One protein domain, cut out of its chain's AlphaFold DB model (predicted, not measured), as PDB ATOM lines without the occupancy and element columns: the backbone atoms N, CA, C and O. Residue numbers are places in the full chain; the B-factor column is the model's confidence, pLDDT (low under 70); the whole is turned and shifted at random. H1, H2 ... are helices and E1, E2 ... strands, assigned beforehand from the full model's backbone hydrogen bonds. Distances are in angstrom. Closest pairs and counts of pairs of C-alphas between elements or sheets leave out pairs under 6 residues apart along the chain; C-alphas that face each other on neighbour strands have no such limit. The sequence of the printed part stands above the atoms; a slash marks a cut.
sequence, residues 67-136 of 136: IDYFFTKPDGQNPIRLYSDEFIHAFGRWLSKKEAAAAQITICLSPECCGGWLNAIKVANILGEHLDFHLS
ATOM      1  N   ILE A  67     293.783 -54.960   7.536       94.81
ATOM      2  CA  ILE A  67     294.889 -54.382   6.749       94.81
ATOM      3  C   ILE A  67     295.910 -55.428   6.287       94.81
ATOM      4  O   ILE A  67     296.744 -55.137   5.425       94.81
ATOM      5  N   ASP A  68     295.886 -56.622   6.875       92.75
ATOM      6  CA  ASP A  68     296.727 -57.737   6.449       92.75
ATOM      7  C   ASP A  68     296.377 -58.232   5.051       92.75
ATOM      8  O   ASP A  68     297.261 -58.756   4.380       92.75
ATOM      9  N   TYR A  69     295.175 -57.931   4.553       93.56
ATOM     10  CA  TYR A  69     294.811 -58.113   3.153       93.56
ATOM     11  C   TYR A  69     295.842 -57.492   2.193       93.56
ATOM     12  O   TYR A  69     296.101 -58.009   1.105       93.56
ATOM     13  N   PHE A  70     296.467 -56.371   2.576       95.19
ATOM     14  CA  PHE A  70     297.476 -55.710   1.745       95.19
ATOM     15  C   PHE A  70     298.843 -56.399   1.768       95.19
ATOM     16  O   PHE A  70     299.799 -55.882   1.180       95.19
ATOM     17  N   PHE A  71     298.951 -57.547   2.431       94.25
ATOM     18  CA  PHE A  71     300.167 -58.319   2.602       94.25
ATOM     19  C   PHE A  71     299.942 -59.784   2.219       94.25
ATOM     20  O   PHE A  71     298.827 -60.287   2.163       94.25
ATOM     21  N   THR A  72     301.035 -60.480   1.940       91.88
ATOM     22  CA  THR A  72     301.059 -61.924   1.706       91.88
ATOM     23  C   THR A  72     302.286 -62.538   2.366       91.88
ATOM     24  O   THR A  72     303.270 -61.848   2.641       91.88
ATOM     25  N   LYS A  73     302.246 -63.849   2.603       89.19
ATOM     26  CA  LYS A  73     303.363 -64.656   3.112       89.19
ATOM     27  C   LYS A  73     303.593 -65.838   2.154       89.19
ATOM     28  O   LYS A  73     303.174 -66.948   2.477       89.19
ATOM     29  N   PRO A  74     304.223 -65.633   0.977       81.00
ATOM     30  CA  PRO A  74     304.249 -66.620  -0.115       81.00
ATOM     31  C   PRO A  74     304.898 -67.963   0.254       81.00
ATOM     32  O   PRO A  74     304.662 -68.973  -0.400       81.00
ATOM     33  N   ASP A  75     305.719 -67.973   1.299       83.06
ATOM     34  CA  ASP A  75     306.477 -69.116   1.805       83.06
ATOM     35  C   ASP A  75     306.405 -69.235   3.340       83.06
ATOM     36  O   ASP A  75     307.252 -69.869   3.969       83.06
ATOM     37  N   GLY A  76     305.408 -68.595   3.961       73.19
ATOM     38  CA  GLY A  76     305.269 -68.545   5.418       73.19
ATOM     39  C   GLY A  76     306.344 -67.714   6.134       73.19
ATOM     40  O   GLY A  76     306.388 -67.734   7.364       73.19
ATOM     41  N   GLN A  77     307.200 -66.993   5.400       82.50
ATOM     42  CA  GLN A  77     308.212 -66.112   5.979       82.50
ATOM     43  C   GLN A  77     307.650 -64.703   6.259       82.50
ATOM     44  O   GLN A  77     306.491 -64.518   6.642       82.50
ATOM     45  N   ASN A  78     308.511 -63.690   6.114       86.75
ATOM     46  CA  ASN A  78     308.202 -62.294   6.368       86.75
ATOM     47  C   ASN A  78     307.089 -61.801   5.432       86.75
ATOM     48  O   ASN A  78     307.200 -61.985   4.219       86.75
ATOM     49  N   PRO A  79     306.065 -61.117   5.969       92.00
ATOM     50  CA  PRO A  79     305.051 -60.452   5.166       92.00
ATOM     51  C   PRO A  79     305.630 -59.548   4.086       92.00
ATOM     52  O   PRO A  79     306.485 -58.702   4.352       92.00
ATOM     53  N   ILE A  80     305.103 -59.695   2.876       91.75
ATOM     54  CA  ILE A  80     305.413 -58.857   1.723       91.75
ATOM     55  C   ILE A  80     304.158 -58.081   1.366       91.75
ATOM     56  O   ILE A  80     303.071 -58.644   1.266       91.75
ATOM     57  N   ARG A  81     304.309 -56.779   1.154       93.50
ATOM     58  CA  ARG A  81     303.208 -55.916   0.746       93.50
ATOM     59  C   ARG A  81     302.818 -56.180  -0.713       93.50
ATOM     60  O   ARG A  81     303.671 -56.121  -1.593       93.50
ATOM     61  N   LEU A  82     301.532 -56.425  -0.955       93.00
ATOM     62  CA  LEU A  82     300.960 -56.753  -2.265       93.00
ATOM     63  C   LEU A  82     300.637 -55.520  -3.119       93.00
ATOM     64  O   LEU A  82     300.787 -55.557  -4.338       93.00
ATOM     65  N   TYR A  83     300.187 -54.433  -2.487       93.50
ATOM     66  CA  TYR A  83     299.646 -53.258  -3.179       93.50
ATOM     67  C   TYR A  83     300.459 -51.999  -2.895       93.50
ATOM     68  O   TYR A  83     300.935 -51.798  -1.777       93.50
ATOM     69  N   SER A  84     300.589 -51.122  -3.891       95.69
ATOM     70  CA  SER A  84     301.337 -49.867  -3.767       95.69
ATOM     71  C   SER A  84     300.623 -48.832  -2.885       95.69
ATOM     72  O   SER A  84     299.452 -49.000  -2.538       95.69
ATOM     73  N   ASP A  85     301.317 -47.754  -2.499       96.56
ATOM     74  CA  ASP A  85     300.706 -46.636  -1.756       96.56
ATOM     75  C   ASP A  85     299.557 -46.014  -2.572       96.56
ATOM     76  O   ASP A  85     298.478 -45.760  -2.040       96.56
ATOM     77  N   GLU A  86     299.731 -45.871  -3.888       96.88
ATOM     78  CA  GLU A  86     298.732 -45.304  -4.799       96.88
ATOM     79  C   GLU A  86     297.436 -46.119  -4.829       96.88
ATOM     80  O   GLU A  86     296.345 -45.538  -4.850       96.88
ATOM     81  N   PHE A  87     297.542 -47.452  -4.809       95.69
ATOM     82  CA  PHE A  87     296.376 -48.334  -4.775       95.69
ATOM     83  C   PHE A  87     295.626 -48.222  -3.444       95.69
ATOM     84  O   PHE A  87     294.404 -48.083  -3.431       95.69
ATOM     85  N   ILE A  88     296.351 -48.207  -2.322       97.00
ATOM     86  CA  ILE A  88     295.733 -48.068  -0.998       97.00
ATOM     87  C   ILE A  88     295.081 -46.684  -0.852       97.00
ATOM     88  O   ILE A  88     293.965 -46.591  -0.349       97.00
ATOM     89  N   HIS A  89     295.680 -45.616  -1.389       97.75
ATOM     90  CA  HIS A  89     295.013 -44.313  -1.463       97.75
ATOM     91  C   HIS A  89     293.763 -44.331  -2.357       97.75
ATOM     92  O   HIS A  89     292.800 -43.623  -2.071       97.75
ATOM     93  N   ALA A  90     293.746 -45.099  -3.452       96.75
ATOM     94  CA  ALA A  90     292.542 -45.246  -4.272       96.75
ATOM     95  C   ALA A  90     291.408 -45.912  -3.485       96.75
ATOM     96  O   ALA A  90     290.272 -45.438  -3.539       96.75
ATOM     97  N   PHE A  91     291.734 -46.939  -2.702       96.62
ATOM     98  CA  PHE A  91     290.794 -47.570  -1.786       96.62
ATOM     99  C   PHE A  91     290.344 -46.627  -0.658       96.62
ATOM    100  O   PHE A  91     289.146 -46.511  -0.421       96.62
ATOM    101  N   GLY A  92     291.253 -45.868  -0.038       96.94
ATOM    102  CA  GLY A  92     290.911 -44.848   0.962       96.94
ATOM    103  C   GLY A  92     289.938 -43.795   0.418       96.94
ATOM    104  O   GLY A  92     288.905 -43.521   1.029       96.94
ATOM    105  N   ARG A  93     290.180 -43.285  -0.798       96.25
ATOM    106  CA  ARG A  93     289.230 -42.390  -1.483       96.25
ATOM    107  C   ARG A  93     287.882 -43.054  -1.730       96.25
ATOM    108  O   ARG A  93     286.856 -42.386  -1.631       96.25
ATOM    109  N   TRP A  94     287.863 -44.335  -2.086       95.06
ATOM    110  CA  TRP A  94     286.612 -45.072  -2.235       95.06
ATOM    111  C   TRP A  94     285.872 -45.167  -0.893       95.06
ATOM    112  O   TRP A  94     284.703 -44.797  -0.857       95.06
ATOM    113  N   LEU A  95     286.554 -45.514   0.207       94.81
ATOM    114  CA  LEU A  95     285.969 -45.568   1.556       94.81
ATOM    115  C   LEU A  95     285.369 -44.225   1.986       94.81
ATOM    116  O   LEU A  95     284.215 -44.194   2.409       94.81
ATOM    117  N   SER A  96     286.096 -43.116   1.803       94.56
ATOM    118  CA  SER A  96     285.616 -41.770   2.172       94.56
ATOM    119  C   SER A  96     284.285 -41.411   1.495       94.56
ATOM    120  O   SER A  96     283.373 -40.862   2.108       94.56
ATOM    121  N   LYS A  97     284.095 -41.820   0.233       92.50
ATOM    122  CA  LYS A  97     282.840 -41.599  -0.503       92.50
ATOM    123  C   LYS A  97     281.676 -42.435   0.031       92.50
ATOM    124  O   LYS A  97     280.528 -42.149  -0.311       92.50
ATOM    125  N   LYS A  98     281.954 -43.490   0.802       90.56
ATOM    126  CA  LYS A  98     280.961 -44.418   1.362       90.56
ATOM    127  C   LYS A  98     280.660 -44.165   2.832       90.56
ATOM    128  O   LYS A  98     279.736 -44.781   3.355       90.56
ATOM    129  N   GLU A  99     281.351 -43.230   3.475       89.25
ATOM    130  CA  GLU A  99     281.195 -42.941   4.902       89.25
ATOM    131  C   GLU A  99     279.741 -42.613   5.284       89.25
ATOM    132  O   GLU A  99     279.213 -43.163   6.244       89.25
ATOM    133  N   ALA A 100     279.029 -41.829   4.465       87.56
ATOM    134  CA  ALA A 100     277.618 -41.504   4.708       87.56
ATOM    135  C   ALA A 100     276.662 -42.721   4.616       87.56
ATOM    136  O   ALA A 100     275.600 -42.746   5.256       87.56
ATOM    137  N   ALA A 101     277.020 -43.728   3.811       88.69
ATOM    138  CA  ALA A 101     276.262 -44.971   3.650       88.69
ATOM    139  C   ALA A 101     276.649 -46.030   4.702       88.69
ATOM    140  O   ALA A 101     275.854 -46.923   5.008       88.69
ATOM    141  N   ALA A 102     277.840 -45.920   5.290       89.88
ATOM    142  CA  ALA A 102     278.288 -46.799   6.356       89.88
ATOM    143  C   ALA A 102     277.580 -46.463   7.681       89.88
ATOM    144  O   ALA A 102     277.425 -45.306   8.065       89.88
ATOM    145  N   ALA A 103     277.128 -47.490   8.397       90.62
ATOM    146  CA  ALA A 103     276.825 -47.383   9.824       90.62
ATOM    147  C   ALA A 103     278.096 -47.491  10.673       90.62
ATOM    148  O   ALA A 103     278.157 -46.900  11.746       90.62
ATOM    149  N   GLN A 104     279.088 -48.247  10.199       88.62
ATOM    150  CA  GLN A 104     280.372 -48.429  10.864       88.62
ATOM    151  C   GLN A 104     281.446 -48.738   9.822       88.62
ATOM    152  O   GLN A 104     281.227 -49.560   8.930       88.62
ATOM    153  N   ILE A 105     282.614 -48.118   9.983       92.38
ATOM    154  CA  ILE A 105     283.856 -48.532   9.327       92.38
ATOM    155  C   ILE A 105     284.817 -48.981  10.426       92.38
ATOM    156  O   ILE A 105     285.056 -48.240  11.379       92.38
ATOM    157  N   THR A 106     285.337 -50.196  10.316       92.75
ATOM    158  CA  THR A 106     286.330 -50.754  11.238       92.75
ATOM    159  C   THR A 106     287.608 -51.026  10.464       92.75
ATOM    160  O   THR A 106     287.562 -51.605   9.380       92.75
ATOM    161  N   ILE A 107     288.745 -50.618  11.026       94.38
ATOM    162  CA  ILE A 107     290.075 -50.925  10.497       94.38
ATOM    163  C   ILE A 107     290.790 -51.771  11.544       94.38
ATOM    164  O   ILE A 107     291.140 -51.278  12.618       94.38
ATOM    165  N   CYS A 108     290.978 -53.049  11.240       93.00
ATOM    166  CA  CYS A 108     291.674 -53.992  12.103       93.00
ATOM    167  C   CYS A 108     293.164 -53.983  11.770       93.00
ATOM    168  O   CYS A 108     293.547 -54.088  10.605       93.00
ATOM    169  N   LEU A 109     294.003 -53.872  12.800       94.19
ATOM    170  CA  LEU A 109     295.456 -53.937  12.675       94.19
ATOM    171  C   LEU A 109     295.943 -55.336  13.059       94.19
ATOM    172  O   LEU A 109     295.727 -55.757  14.193       94.19
ATOM    173  N   SER A 110     296.662 -55.991  12.147       91.12
ATOM    174  CA  SER A 110     297.245 -57.327  12.349       91.12
ATOM    175  C   SER A 110     298.771 -57.268  12.151       91.12
ATOM    176  O   SER A 110     299.289 -57.708  11.119       91.12
ATOM    177  N   PRO A 111     299.542 -56.653  13.069       93.81
ATOM    178  CA  PRO A 111     300.979 -56.404  12.886       93.81
ATOM    179  C   PRO A 111     301.793 -57.671  12.575       93.81
ATOM    180  O   PRO A 111     302.715 -57.628  11.760       93.81
ATOM    181  N   GLU A 112     301.444 -58.815  13.150       91.75
ATOM    182  CA  GLU A 112     302.029 -60.135  12.884       91.75
ATOM    183  C   GLU A 112     301.812 -60.635  11.445       91.75
ATOM    184  O   GLU A 112     302.568 -61.472  10.935       91.75
ATOM    185  N   CYS A 113     300.802 -60.102  10.762       91.81
ATOM    186  CA  CYS A 113     300.506 -60.364   9.359       91.81
ATOM    187  C   CYS A 113     301.058 -59.277   8.425       91.81
ATOM    188  O   CYS A 113     301.229 -59.543   7.242       91.81
ATOM    189  N   CYS A 114     301.441 -58.110   8.955       94.69
ATOM    190  CA  CYS A 114     302.022 -56.994   8.192       94.69
ATOM    191  C   CYS A 114     303.558 -56.894   8.279       94.69
ATOM    192  O   CYS A 114     304.169 -56.037   7.639       94.69
ATOM    193  N   GLY A 115     304.210 -57.732   9.087       93.44
ATOM    194  CA  GLY A 115     305.664 -57.692   9.299       93.44
ATOM    195  C   GLY A 115     306.078 -56.686  10.376       93.44
ATOM    196  O   GLY A 115     307.184 -56.154  10.345       93.44
ATOM    197  N   GLY A 116     305.175 -56.416  11.318       94.81
ATOM    198  CA  GLY A 116     305.366 -55.548  12.471       94.81
ATOM    199  C   GLY A 116     304.424 -54.343  12.494       94.81
ATOM    200  O   GLY A 116     303.800 -53.974  11.498       94.81
ATOM    201  N   TRP A 117     304.368 -53.694  13.659       96.25
ATOM    202  CA  TRP A 117     303.544 -52.509  13.910       96.25
ATOM    203  C   TRP A 117     303.821 -51.357  12.951       96.25
ATOM    204  O   TRP A 117     302.880 -50.721  12.494       96.25
ATOM    205  N   LEU A 118     305.086 -51.118  12.598       95.88
ATOM    206  CA  LEU A 118     305.462 -50.032  11.692       95.88
ATOM    207  C   LEU A 118     304.731 -50.140  10.344       95.88
ATOM    208  O   LEU A 118     304.179 -49.158   9.854       95.88
ATOM    209  N   ASN A 119     304.697 -51.339   9.761       95.62
ATOM    210  CA  ASN A 119     304.041 -51.576   8.476       95.62
ATOM    211  C   ASN A 119     302.519 -51.496   8.599       95.62
ATOM    212  O   ASN A 119     301.871 -50.895   7.743       95.62
ATOM    213  N   ALA A 120     301.969 -52.062   9.676       96.81
ATOM    214  CA  ALA A 120     300.544 -52.000   9.971       96.81
ATOM    215  C   ALA A 120     300.052 -50.546  10.104       96.81
ATOM    216  O   ALA A 120     299.125 -50.126   9.413       96.81
ATOM    217  N   ILE A 121     300.736 -49.756  10.934       97.25
ATOM    218  CA  ILE A 121     300.450 -48.335  11.167       97.25
ATOM    219  C   ILE A 121     300.637 -47.527   9.885       97.25
ATOM    220  O   ILE A 121     299.807 -46.674   9.586       97.25
ATOM    221  N   LYS A 122     301.675 -47.810   9.085       96.69
ATOM    222  CA  LYS A 122     301.886 -47.118   7.805       96.69
ATOM    223  C   LYS A 122     300.677 -47.276   6.882       96.69
ATOM    224  O   LYS A 122     300.192 -46.280   6.357       96.69
ATOM    225  N   VAL A 123     300.179 -48.498   6.695       97.56
ATOM    226  CA  VAL A 123     299.004 -48.748   5.843       97.56
ATOM    227  C   VAL A 123     297.741 -48.128   6.439       97.56
ATOM    228  O   VAL A 123     296.981 -47.487   5.717       97.56
ATOM    229  N   ALA A 124     297.541 -48.251   7.751       97.81
ATOM    230  CA  ALA A 124     296.406 -47.635   8.428       97.81
ATOM    231  C   ALA A 124     296.403 -46.106   8.281       97.81
ATOM    232  O   ALA A 124     295.361 -45.532   7.997       97.81
ATOM    233  N   ASN A 125     297.561 -45.451   8.384       97.94
ATOM    234  CA  ASN A 125     297.682 -44.003   8.214       97.94
ATOM    235  C   ASN A 125     297.423 -43.550   6.772       97.94
ATOM    236  O   ASN A 125     296.834 -42.492   6.587       97.94
ATOM    237  N   ILE A 126     297.761 -44.358   5.761       97.94
ATOM    238  CA  ILE A 126     297.375 -44.082   4.364       97.94
ATOM    239  C   ILE A 126     295.849 -44.048   4.218       97.94
ATOM    240  O   ILE A 126     295.327 -43.213   3.481       97.94
ATOM    241  N   LEU A 127     295.125 -44.942   4.905       97.81
ATOM    242  CA  LEU A 127     293.657 -44.892   4.962       97.81
ATOM    243  C   LEU A 127     293.170 -43.705   5.802       97.81
ATOM    244  O   LEU A 127     292.205 -43.049   5.421       97.81
ATOM    245  N   GLY A 128     293.863 -43.411   6.903       97.12
ATOM    246  CA  GLY A 128     293.576 -42.307   7.814       97.12
ATOM    247  C   GLY A 128     293.624 -40.928   7.167       97.12
ATOM    248  O   GLY A 128     292.808 -40.079   7.507       97.12
ATOM    249  N   GLU A 129     294.465 -40.732   6.149       97.75
ATOM    250  CA  GLU A 129     294.461 -39.516   5.319       97.75
ATOM    251  C   GLU A 129     293.133 -39.265   4.580       97.75
ATOM    252  O   GLU A 129     292.859 -38.132   4.196       97.75
ATOM    253  N   HIS A 130     292.319 -40.306   4.357       97.62
ATOM    254  CA  HIS A 130     291.011 -40.205   3.687       97.62
ATOM    255  C   HIS A 130     289.826 -40.330   4.651       97.62
ATOM    256  O   HIS A 130     288.696 -40.083   4.240       97.62
ATOM    257  N   LEU A 131     290.070 -40.752   5.894       95.19
ATOM    258  CA  LEU A 131     289.052 -41.037   6.915       95.19
ATOM    259  C   LEU A 131     289.251 -40.200   8.191       95.19
ATOM    260  O   LEU A 131     288.722 -40.544   9.245       95.19
ATOM    261  N   ASP A 132     290.053 -39.137   8.103       93.62
ATOM    262  CA  ASP A 132     290.321 -38.164   9.163       93.62
ATOM    263  C   ASP A 132     290.803 -38.768  10.501       93.62
ATOM    264  O   ASP A 132     290.425 -38.319  11.586       93.62
ATOM    265  N   PHE A 133     291.700 -39.761  10.445       95.19
ATOM    266  CA  PHE A 133     292.383 -40.288  11.636       95.19
ATOM    267  C   PHE A 133     293.888 -40.482  11.421       95.19
ATOM    268  O   PHE A 133     294.382 -40.566  10.299       95.19
ATOM    269  N   HIS A 134     294.636 -40.577  12.522       96.06
ATOM    270  CA  HIS A 134     296.069 -40.858  12.499       96.06
ATOM    271  C   HIS A 134     296.487 -41.677  13.721       96.06
ATOM    272  O   HIS A 134     296.017 -41.430  14.833       96.06
ATOM    273  N   LEU A 135     297.385 -42.634  13.511       93.38
ATOM    274  CA  LEU A 135     297.960 -43.503  14.530       93.38
ATOM    275  C   LEU A 135     299.444 -43.173  14.715       93.38
ATOM    276  O   LEU A 135     300.183 -43.065  13.733       93.38
ATOM    277  N   SER A 136     299.857 -43.035  15.978       88.31
ATOM    278  CA  SER A 136     301.219 -42.695  16.416       88.31
ATOM    279  C   SER A 136     301.985 -43.892  16.959       88.31
ATOM    280  O   SER A 136     301.365 -44.626  17.762       88.31
TER     281      SER A 136
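This is residues 67 to 136 of the 136 residues of an uncharacterized protein of Mucilaginibacter gossypii (UniProt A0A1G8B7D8). Two longer helices, H2 and H4, pack on each other at a slant, and the lone strand E1 leads from beyond H2's last residue back toward the short helices H1 and H3 near H4's first turns. The printed part has 70 residues, in the order H1, H2, E1, H3, H4. It is mostly helix and compact, radius of gyration of the C-alphas 12.5 A, spanning 40 by 22 by 20 A.

Start at H1, residues 67 to 70; it touches H3, residues 111 to 114, closest C-alphas Asp 68 and Cys 113, 5.4 A. H2, residues 85 to 98, touches H4, residues 117 to 131, the same way at a steep tilt of 45 degrees, closest C-alphas Gly 92 and Leu 127, 4.9 A. E1, residues 102 to 108, pairs with no named strand. Every O i to N i+4 pair is within hydrogen-bond range in H2, 10 of 11 in H4.

Find C-alpha 67 at (294.889, -54.382, 6.749). H2 runs 20.1 A, E1 16.2 A, and H4 19.8 A to C-alpha 131 at (289.052, -41.037, 6.915).

The printed part has no cut; the link H1 to H2 is long. No printed residue is under 70.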